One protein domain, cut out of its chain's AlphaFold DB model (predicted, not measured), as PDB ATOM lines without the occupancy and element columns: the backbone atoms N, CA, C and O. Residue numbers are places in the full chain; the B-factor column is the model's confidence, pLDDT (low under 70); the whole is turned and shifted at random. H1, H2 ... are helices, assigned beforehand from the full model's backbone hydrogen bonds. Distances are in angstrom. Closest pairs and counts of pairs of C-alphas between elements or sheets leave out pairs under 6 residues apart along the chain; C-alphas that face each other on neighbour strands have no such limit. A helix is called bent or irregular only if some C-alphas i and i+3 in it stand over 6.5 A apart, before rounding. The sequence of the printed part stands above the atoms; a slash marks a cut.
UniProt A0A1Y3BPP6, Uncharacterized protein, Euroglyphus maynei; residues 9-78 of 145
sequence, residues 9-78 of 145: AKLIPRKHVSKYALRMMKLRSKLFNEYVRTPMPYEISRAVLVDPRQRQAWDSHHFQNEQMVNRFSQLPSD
ATOM      1  N   ALA A   9     -93.175  28.055  10.237       53.50
ATOM      2  CA  ALA A   9     -92.792  28.330  11.619       53.50
ATOM      3  C   ALA A   9     -91.477  27.649  12.054       53.50
ATOM      4  O   ALA A   9     -90.841  28.100  13.009       53.50
ATOM      5  N   LYS A  10     -91.039  26.579  11.370       56.62
ATOM      6  CA  LYS A  10     -89.785  25.866  11.683       56.62
ATOM      7  C   LYS A  10     -88.542  26.572  11.128       56.62
ATOM      8  O   LYS A  10     -87.449  26.366  11.643       56.62
ATOM      9  N   LEU A  11     -88.710  27.424  10.115       62.44
ATOM     10  CA  LEU A  11     -87.625  28.126   9.416       62.44
ATOM     11  C   LEU A  11     -87.319  29.518   9.995       62.44
ATOM     12  O   LEU A  11     -86.386  30.184   9.546       62.44
ATOM     13  N   ILE A  12     -88.104  29.984  10.970       67.50
ATOM     14  CA  ILE A  12     -87.904  31.279  11.626       67.50
ATOM     15  C   ILE A  12     -86.846  31.103  12.728       67.50
ATOM     16  O   ILE A  12     -87.050  30.301  13.646       67.50
ATOM     17  N   PRO A  13     -85.715  31.833  12.679       71.12
ATOM     18  CA  PRO A  13     -84.701  31.722  13.713       71.12
ATOM     19  C   PRO A  13     -85.272  32.200  15.051       71.12
ATOM     20  O   PRO A  13     -85.687  33.350  15.195       71.12
ATOM     21  N   ARG A  14     -85.277  31.294  16.036       69.44
ATOM     22  CA  ARG A  14     -85.771  31.533  17.405       69.44
ATOM     23  C   ARG A  14     -84.758  32.231  18.315       69.44
ATOM     24  O   ARG A  14     -85.083  32.560  19.448       69.44
ATOM     25  N   LYS A  15     -83.526  32.419  17.842       77.06
ATOM     26  CA  LYS A  15     -82.430  33.089  18.553       77.06
ATOM     27  C   LYS A  15     -81.484  33.750  17.556       77.06
ATOM     28  O   LYS A  15     -81.452  33.355  16.388       77.06
ATOM     29  N   HIS A  16     -80.682  34.705  18.027       81.38
ATOM     30  CA  HIS A  16     -79.598  35.273  17.227       81.38
ATOM     31  C   HIS A  16     -78.636  34.176  16.754       81.38
ATOM     32  O   HIS A  16     -78.207  33.316  17.529       81.38
ATOM     33  N   VAL A  17     -78.270  34.230  15.474       82.19
ATOM     34  CA  VAL A  17     -77.201  33.395  14.926       82.19
ATOM     35  C   VAL A  17     -75.874  33.884  15.499       82.19
ATOM     36  O   VAL A  17     -75.604  35.085  15.527       82.19
ATOM     37  N   SER A  18     -75.031  32.959  15.966       88.25
ATOM     38  CA  SER A  18     -73.707  33.316  16.480       88.25
ATOM     39  C   SER A  18     -72.881  34.030  15.406       88.25
ATOM     40  O   SER A  18     -72.839  33.602  14.249       88.25
ATOM     41  N   LYS A  19     -72.150  35.081  15.802       88.75
ATOM     42  CA  LYS A  19     -71.221  35.799  14.911       88.75
ATOM     43  C   LYS A  19     -70.188  34.853  14.289       88.75
ATOM     44  O   LYS A  19     -69.819  35.037  13.133       88.75
ATOM     45  N   TYR A  20     -69.749  33.833  15.033       92.38
ATOM     46  CA  TYR A  20     -68.843  32.802  14.524       92.38
ATOM     47  C   TYR A  20     -69.485  32.008  13.383       92.38
ATOM     48  O   TYR A  20     -68.886  31.874  12.322       92.38
ATOM     49  N   ALA A  21     -70.732  31.565  13.556       88.56
ATOM     50  CA  ALA A  21     -71.448  30.812  12.530       88.56
ATOM     51  C   ALA A  21     -71.635  31.637  11.245       88.56
ATOM     52  O   ALA A  21     -71.374  31.133  10.157       88.56
ATOM     53  N   LEU A  22     -71.975  32.927  11.360       87.31
ATOM     54  CA  LEU A  22     -72.067  33.827  10.201       87.31
ATOM     55  C   LEU A  22     -70.719  33.983   9.475       87.31
ATOM     56  O   LEU A  22     -70.667  33.951   8.246       87.31
ATOM     57  N   ARG A  23     -69.616  34.114  10.228       90.88
ATOM     58  CA  ARG A  23     -68.257  34.166   9.661       90.88
ATOM     59  C   ARG A  23     -67.892  32.863   8.956       90.88
ATOM     60  O   ARG A  23     -67.347  32.918   7.860       90.88
ATOM     61  N   MET A  24     -68.228  31.716   9.543       93.06
ATOM     62  CA  MET A  24     -67.989  30.403   8.939       93.06
ATOM     63  C   MET A  24     -68.826  30.183   7.674       93.06
ATOM     64  O   MET A  24     -68.297  29.686   6.687       93.06
ATOM     65  N   MET A  25     -70.088  30.624   7.646       89.00
ATOM     66  CA  MET A  25     -70.921  30.579   6.434       89.00
ATOM     67  C   MET A  25     -70.314  31.404   5.295       89.00
ATOM     68  O   MET A  25     -70.256  30.938   4.160       89.00
ATOM     69  N   LYS A  26     -69.808  32.605   5.601       89.69
ATOM     70  CA  LYS A  26     -69.143  33.466   4.612       89.69
ATOM     71  C   LYS A  26     -67.786  32.912   4.164       89.69
ATOM     72  O   LYS A  26     -67.397  33.070   3.010       89.69
ATOM     73  N   LEU A  27     -67.050  32.273   5.071       92.75
ATOM     74  CA  LEU A  27     -65.811  31.583   4.722       92.75
ATOM     75  C   LEU A  27     -66.103  30.428   3.759       92.75
ATOM     76  O   LEU A  27     -65.486  30.354   2.703       92.75
ATOM     77  N   ARG A  28     -67.094  29.588   4.075       93.25
ATOM     78  CA  ARG A  28     -67.555  28.487   3.220       93.25
ATOM     79  C   ARG A  28     -67.963  28.980   1.832       93.25
ATOM     80  O   ARG A  28     -67.485  28.434   0.846       93.25
ATOM     81  N   SER A  29     -68.789  30.027   1.751       91.31
ATOM     82  CA  SER A  29     -69.226  30.581   0.461       91.31
ATOM     83  C   SER A  29     -68.040  31.038  -0.391       91.31
ATOM     84  O   SER A  29     -68.038  30.836  -1.598       91.31
ATOM     85  N   LYS A  30     -66.998  31.605   0.236       94.12
ATOM     86  CA  LYS A  30     -65.775  32.034  -0.455       94.12
ATOM     87  C   LYS A  30     -64.877  30.862  -0.862       94.12
ATOM     88  O   LYS A  30     -64.285  30.920  -1.931       94.12
ATOM     89  N   LEU A  31     -64.766  29.831  -0.024       96.25
ATOM     90  CA  LEU A  31     -63.947  28.647  -0.305       96.25
ATOM     91  C   LEU A  31     -64.519  27.810  -1.454       96.25
ATOM     92  O   LEU A  31     -63.767  27.380  -2.318       96.25
ATOM     93  N   PHE A  32     -65.837  27.603  -1.471       95.31
ATOM     94  CA  PHE A  32     -66.509  26.756  -2.463       95.31
ATOM     95  C   PHE A  32     -67.152  27.546  -3.611       95.31
ATOM     96  O   PHE A  32     -67.768  26.952  -4.489       95.31
ATOM     97  N   ASN A  33     -67.008  28.876  -3.612       91.44
ATOM     98  CA  ASN A  33     -67.639  29.783  -4.574       91.44
ATOM     99  C   ASN A  33     -69.158  29.557  -4.707       91.44
ATOM    100  O   ASN A  33     -69.734  29.603  -5.792       91.44
ATOM    101  N   GLU A  34     -69.808  29.280  -3.581       88.81
ATOM    102  CA  GLU A  34     -71.239  29.025  -3.525       88.81
ATOM    103  C   GLU A  34     -71.990  30.284  -3.110       88.81
ATOM    104  O   GLU A  34     -71.572  31.015  -2.207       88.81
ATOM    105  N   TYR A  35     -73.166  30.493  -3.694       86.81
ATOM    106  CA  TYR A  35     -74.108  31.459  -3.152       86.81
ATOM    107  C   TYR A  35     -74.727  30.907  -1.864       86.81
ATOM    108  O   TYR A  35     -75.312  29.825  -1.848       86.81
ATOM    109  N   VAL A  36     -74.621  31.668  -0.776       83.06
ATOM    110  CA  VAL A  36     -75.246  31.331   0.505       83.06
ATOM    111  C   VAL A  36     -76.188  32.458   0.892       83.06
ATOM    112  O   VAL A  36     -75.762  33.601   1.074       83.06
ATOM    113  N   ARG A  37     -77.470  32.129   1.065       77.94
ATOM    114  CA  ARG A  37     -78.454  33.065   1.606       77.94
ATOM    115  C   ARG A  37     -78.087  33.404   3.050       77.94
ATOM    116  O   ARG A  37     -77.905  32.514   3.884       77.94
ATOM    117  N   THR A  38     -77.998  34.692   3.364       77.50
ATOM    118  CA  THR A  38     -77.831  35.140   4.748       77.50
ATOM    119  C   THR A  38     -79.068  34.744   5.561       77.50
ATOM    120  O   THR A  38     -80.200  34.958   5.113       77.50
ATOM    121  N   PRO A  39     -78.895  34.137   6.750       79.44
ATOM    122  CA  PRO A  39     -80.034  33.830   7.596       79.44
ATOM    123  C   PRO A  39     -80.711  35.137   8.015       79.44
ATOM    124  O   PRO A  39     -80.051  36.158   8.217       79.44
ATOM    125  N   MET A  40     -82.034  35.094   8.147       80.69
ATOM    126  CA  MET A  40     -82.814  36.258   8.553       80.69
ATOM    127  C   MET A  40     -82.327  36.794   9.910       80.69
ATOM    128  O   MET A  40     -82.159  35.999  10.843       80.69
ATOM    129  N   PRO A  41     -82.128  38.116  10.053       83.44
ATOM    130  CA  PRO A  41     -81.842  38.740  11.336       83.44
ATOM    131  C   PRO A  41     -82.913  38.403  12.370       83.44
ATOM    132  O   PRO A  41     -84.101  38.344  12.054       83.44
ATOM    133  N   TYR A  42     -82.498  38.213  13.621       82.75
ATOM    134  CA  TYR A  42     -83.419  37.832  14.694       82.75
ATOM    135  C   TYR A  42     -84.459  38.919  15.010       82.75
ATOM    136  O   TYR A  42     -85.595  38.615  15.353       82.75
ATOM    137  N   GLU A  43     -84.101  40.198  14.861       82.81
ATOM    138  CA  GLU A  43     -85.051  41.302  15.053       82.81
ATOM    139  C   GLU A  43     -86.218  41.206  14.065       82.81
ATOM    140  O   GLU A  43     -87.382  41.271  14.458       82.81
ATOM    141  N   ILE A  44     -85.894  40.961  12.793       80.94
ATOM    142  CA  ILE A  44     -86.876  40.764  11.729       80.94
ATOM    143  C   ILE A  44     -87.647  39.469  11.984       80.94
ATOM    144  O   ILE A  44     -88.864  39.461  11.876       80.94
ATOM    145  N   SER A  45     -86.985  38.382  12.391       79.50
ATOM    146  CA  SER A  45     -87.660  37.105  12.648       79.50
ATOM    147  C   SER A  45     -88.681  37.183  13.785       79.50
ATOM    148  O   SER A  45     -89.760  36.601  13.673       79.50
ATOM    149  N   ARG A  46     -88.385  37.945  14.846       80.69
ATOM    150  CA  ARG A  46     -89.332  38.243  15.926       80.69
ATOM    151  C   ARG A  46     -90.502  39.077  15.419       80.69
ATOM    152  O   ARG A  46     -91.644  38.788  15.761       80.69
ATOM    153  N   ALA A  47     -90.227  40.099  14.621       81.00
ATOM    154  CA  ALA A  47     -91.259  40.990  14.117       81.00
ATOM    155  C   ALA A  47     -92.146  40.322  13.045       81.00
ATOM    156  O   ALA A  47     -93.335  40.610  12.979       81.00
ATOM    157  N   VAL A  48     -91.631  39.321  12.325       80.00
ATOM    158  CA  VAL A  48     -92.399  38.433  11.433       80.00
ATOM    159  C   VAL A  48     -93.461  37.615  12.171       80.00
ATOM    160  O   VAL A  48     -94.495  37.303  11.587       80.00
ATOM    161  N   LEU A  49     -93.240  37.276  13.447       75.25
ATOM    162  CA  LEU A  49     -94.260  36.605  14.265       75.25
ATOM    163  C   LEU A  49     -95.455  37.522  14.574       75.25
ATOM    164  O   LEU A  49     -96.523  37.021  14.905       75.25
ATOM    165  N   VAL A  50     -95.265  38.843  14.482       80.12
ATOM    166  CA  VAL A  50     -96.279  39.868  14.772       80.12
ATOM    167  C   VAL A  50     -96.921  40.388  13.484       80.12
ATOM    168  O   VAL A  50     -98.139  40.509  13.418       80.12
ATOM    169  N   ASP A  51     -96.117  40.665  12.452       82.69
ATOM    170  CA  ASP A  51     -96.566  41.143  11.144       82.69
ATOM    171  C   ASP A  51     -95.942  40.313   9.998       82.69
ATOM    172  O   ASP A  51     -94.741  40.426   9.714       82.69
ATOM    173  N   PRO A  52     -96.751  39.517   9.271       79.31
ATOM    174  CA  PRO A  52     -96.291  38.728   8.129       79.31
ATOM    175  C   PRO A  52     -95.711  39.549   6.966       79.31
ATOM    176  O   PRO A  52     -94.954  39.012   6.154       79.31
ATOM    177  N   ARG A  53     -96.027  40.845   6.847       82.56
ATOM    178  CA  ARG A  53     -95.553  41.690   5.731       82.56
ATOM    179  C   ARG A  53     -94.047  41.917   5.770       82.56
ATOM    180  O   ARG A  53     -93.394  41.976   4.729       82.56
ATOM    181  N   GLN A  54     -93.471  41.970   6.966       80.25
ATOM    182  CA  GLN A  54     -92.029  42.149   7.137       80.25
ATOM    183  C   GLN A  54     -91.234  40.976   6.557       80.25
ATOM    184  O   GLN A  54     -90.141  41.153   6.014       80.25
ATOM    185  N   ARG A  55     -91.825  39.777   6.588       78.25
ATOM    186  CA  ARG A  55     -91.252  38.590   5.954       78.25
ATOM    187  C   ARG A  55     -91.200  38.753   4.447       78.25
ATOM    188  O   ARG A  55     -90.169  38.480   3.845       78.25
ATOM    189  N   GLN A  56     -92.308  39.197   3.860       81.19
ATOM    190  CA  GLN A  56     -92.434  39.384   2.419       81.19
ATOM    191  C   GLN A  56     -91.427  40.415   1.903       81.19
ATOM    192  O   GLN A  56     -90.827  40.189   0.856       81.19
ATOM    193  N   ALA A  57     -91.171  41.491   2.655       83.06
ATOM    194  CA  ALA A  57     -90.144  42.476   2.316       83.06
ATOM    195  C   ALA A  57     -88.725  41.869   2.341       83.06
ATOM    196  O   ALA A  57     -87.967  42.017   1.379       83.06
ATOM    197  N   TRP A  58     -88.380  41.131   3.404       82.00
ATOM    198  CA  TRP A  58     -87.082  40.454   3.527       82.00
ATOM    199  C   TRP A  58     -86.862  39.397   2.436       82.00
ATOM    200  O   TRP A  58     -85.779  39.318   1.841       82.00
ATOM    201  N   ASP A  59     -87.885  38.583   2.180       79.69
ATOM    202  CA  ASP A  59     -87.848  37.547   1.158       79.69
ATOM    203  C   ASP A  59     -87.746  38.174  -0.231       79.69
ATOM    204  O   ASP A  59     -86.873  37.760  -0.978       79.69
ATOM    205  N   SER A  60     -88.507  39.224  -0.554       80.00
ATOM    206  CA  SER A  60     -88.446  39.897  -1.865       80.00
ATOM    207  C   SER A  60     -87.026  40.312  -2.265       80.00
ATOM    208  O   SER A  60     -86.614  40.060  -3.395       80.00
ATOM    209  N   HIS A  61     -86.252  40.881  -1.336       76.19
ATOM    210  CA  HIS A  61     -84.882  41.331  -1.607       76.19
ATOM    211  C   HIS A  61     -83.895  40.171  -1.839       76.19
ATOM    212  O   HIS A  61     -83.023  40.248  -2.700       76.19
ATOM    213  N   HIS A  62     -84.013  39.073  -1.085       74.69
ATOM    214  CA  HIS A  62     -83.040  37.968  -1.138       74.69
ATOM    215  C   HIS A  62     -83.443  36.840  -2.102       74.69
ATOM    216  O   HIS A  62     -82.580  36.118  -2.601       74.69
ATOM    217  N   PHE A  63     -84.742  36.693  -2.370       71.38
ATOM    218  CA  PHE A  63     -85.328  35.671  -3.238       71.38
ATOM    219  C   PHE A  63     -84.974  35.895  -4.705       71.38
ATOM    220  O   PHE A  63     -84.729  34.932  -5.423       71.38
ATOM    221  N   GLN A  64     -84.884  37.151  -5.155       70.88
ATOM    222  CA  GLN A  64     -84.506  37.461  -6.539       70.88
ATOM    223  C   GLN A  64     -83.110  36.921  -6.883       70.88
ATOM    224  O   GLN A  64     -82.935  36.293  -7.928       70.88
ATOM    225  N   ASN A  65     -82.148  37.071  -5.971       81.19
ATOM    226  CA  ASN A  65     -80.782  36.580  -6.160       81.19
ATOM    227  C   ASN A  65     -80.721  35.049  -6.189       81.19
ATOM    228  O   ASN A  65     -80.107  34.473  -7.083       81.19
ATOM    229  N   GLU A  66     -81.400  34.382  -5.255       84.69
ATOM    230  CA  GLU A  66     -81.445  32.916  -5.193       84.69
ATOM    231  C   GLU A  66     -82.119  32.310  -6.429       84.69
ATOM    232  O   GLU A  66     -81.631  31.334  -6.994       84.69
ATOM    233  N   GLN A  67     -83.203  32.925  -6.907       85.88
ATOM    234  CA  GLN A  67     -83.886  32.462  -8.110       85.88
ATOM    235  C   GLN A  67     -83.031  32.615  -9.362       85.88
ATOM    236  O   GLN A  67     -83.053  31.730 -10.213       85.88
ATOM    237  N   MET A  68     -82.261  33.699  -9.484       88.12
ATOM    238  CA  MET A  68     -81.304  33.830 -10.582       88.12
ATOM    239  C   MET A  68     -80.234  32.742 -10.509       88.12
ATOM    240  O   MET A  68     -80.011  32.060 -11.505       88.12
ATOM    241  N   VAL A  69     -79.635  32.519  -9.333       89.56
ATOM    242  CA  VAL A  69     -78.643  31.450  -9.132       89.56
ATOM    243  C   VAL A  69     -79.220  30.087  -9.525       89.56
ATOM    244  O   VAL A  69     -78.572  29.352 -10.262       89.56
ATOM    245  N   ASN A  70     -80.453  29.775  -9.118       90.00
ATOM    246  CA  ASN A  70     -81.123  28.521  -9.473       90.00
ATOM    247  C   ASN A  70     -81.439  28.403 -10.970       90.00
ATOM    248  O   ASN A  70     -81.349  27.315 -11.530       90.00
ATOM    249  N   ARG A  71     -81.804  29.505 -11.637       90.62
ATOM    250  CA  ARG A  71     -82.025  29.503 -13.092       90.62
ATOM    251  C   ARG A  71     -80.731  29.255 -13.858       90.62
ATOM    252  O   ARG A  71     -80.761  28.522 -14.834       90.62
ATOM    253  N   PHE A  72     -79.623  29.859 -13.430       91.38
ATOM    254  CA  PHE A  72     -78.323  29.700 -14.089       91.38
ATOM    255  C   PHE A  72     -77.614  28.392 -13.729       91.38
ATOM    256  O   PHE A  72     -76.771  27.935 -14.494       91.38
ATOM    257  N   SER A  73     -77.934  27.785 -12.583       91.88
ATOM    258  CA  SER A  73     -77.407  26.467 -12.218       91.88
ATOM    259  C   SER A  73     -78.077  25.328 -12.986       91.88
ATOM    260  O   SER A  73     -77.508  24.243 -13.094       91.88
ATOM    261  N   GLN A  74     -79.277  25.563 -13.520       91.62
ATOM    262  CA  GLN A  74     -80.034  24.606 -14.316       91.62
ATOM    263  C   GLN A  74     -79.828  24.848 -15.812       91.62
ATOM    264  O   GLN A  74     -79.560  25.963 -16.257       91.62
ATOM    265  N   LEU A  75     -79.993  23.791 -16.607       89.81
ATOM    266  CA  LEU A  75     -80.016  23.929 -18.057       89.81
ATOM    267  C   LEU A  75     -81.301  24.673 -18.476       89.81
ATOM    268  O   LEU A  75     -82.385  24.291 -18.022       89.81
ATOM    269  N   PRO A  76     -81.219  25.703 -19.340       91.81
ATOM    270  CA  PRO A  76     -82.398  26.344 -19.913       91.81
ATOM    271  C   PRO A  76     -83.317  25.330 -20.602       91.81
ATOM    272  O   PRO A  76     -82.838  24.403 -21.255       91.81
ATOM    273  N   SER A  77     -84.634  25.539 -20.506       88.06
ATOM    274  CA  SER A  77     -85.650  24.645 -21.088       88.06
ATOM    275  C   SER A  77     -85.455  24.401 -22.578       88.06
ATOM    276  O   SER A  77     -85.661  23.293 -23.061       88.06
ATOM    277  N   ASP A  78     -85.025  25.426 -23.304       88.88
ATOM    278  CA  ASP A  78     -84.921  25.378 -24.761       88.88
ATOM    279  C   ASP A  78     -83.731  24.524 -25.207       88.88
ATOM    280  O   ASP A  78     -83.744  23.959 -26.297       88.88
TER     281      ASP A  78
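This is residues 9 to 78 of the 145 residues of an uncharacterized protein of Euroglyphus maynei (UniProt A0A1Y3BPP6). You will see a loose, open frame of three helices: H1 and the longer H3 lie on two opposite sides with a gap between them and run much the same way along the length, while short H2 meets the first part of H3 at a corner. The link of residues 33 to 41 folds back through the gap from H1 to H2, and residues 71 to 78 stick out at the far end of H3. The printed part has 70 residues with three named helices, in the order H1, H2, H3, and no named strand; the class is all helix. It is loose, with a radius of gyration of the C-alphas of 14.5 A, and spans 43 by 30 by 19 A.

Look first at H1, residues 19 to 32, which touches no helix. A short link of 9 residues leads on to H2, residues 42 to 48, and H1 and H2 are apart. After a tight link of 3 residues comes H3, residues 52 to 73, which is apart from H1. H2 and H3 touch, H3 with residues 54 to 55 alone; their closest C-alphas, those of Val 48 and Arg 55, are 5.6 A apart. H2 and H3 run opposite ways at a steep tilt of 69 degrees, only just short of about perpendicular. In H1 and H2 every O i to N i+4 pair is within hydrogen-bond range; in H3, 15 of 18 are.

Find C-alpha 19 at (-71.221, 35.799, 14.911); from there H1 runs 20.1 A to C-alpha 32. H2 begins at C-alpha 42, at (-83.419, 37.832, 14.694), and measures 9.6 A. H3 runs 30.3 A from C-alpha 52 to C-alpha 73 at (-77.407, 26.467, -12.218). Near residue 61 it has a kink of 43 degrees; it is neither bent nor irregular, but only just: C-alphas 61 and 64 are 6.3 A apart.

The two C-alphas farthest apart, those of Lys 15 and Asp 78, are 44.1 A apart. Residues 71 to 78, of which 71 to 73 belong to H3, stand free; the body without them spans 37 by 28 by 16 A. The printed part has no cut, and neither link between the helices is long. Look for low confidence at residues 9 to 12 and residue 14, where pLDDT is under 70.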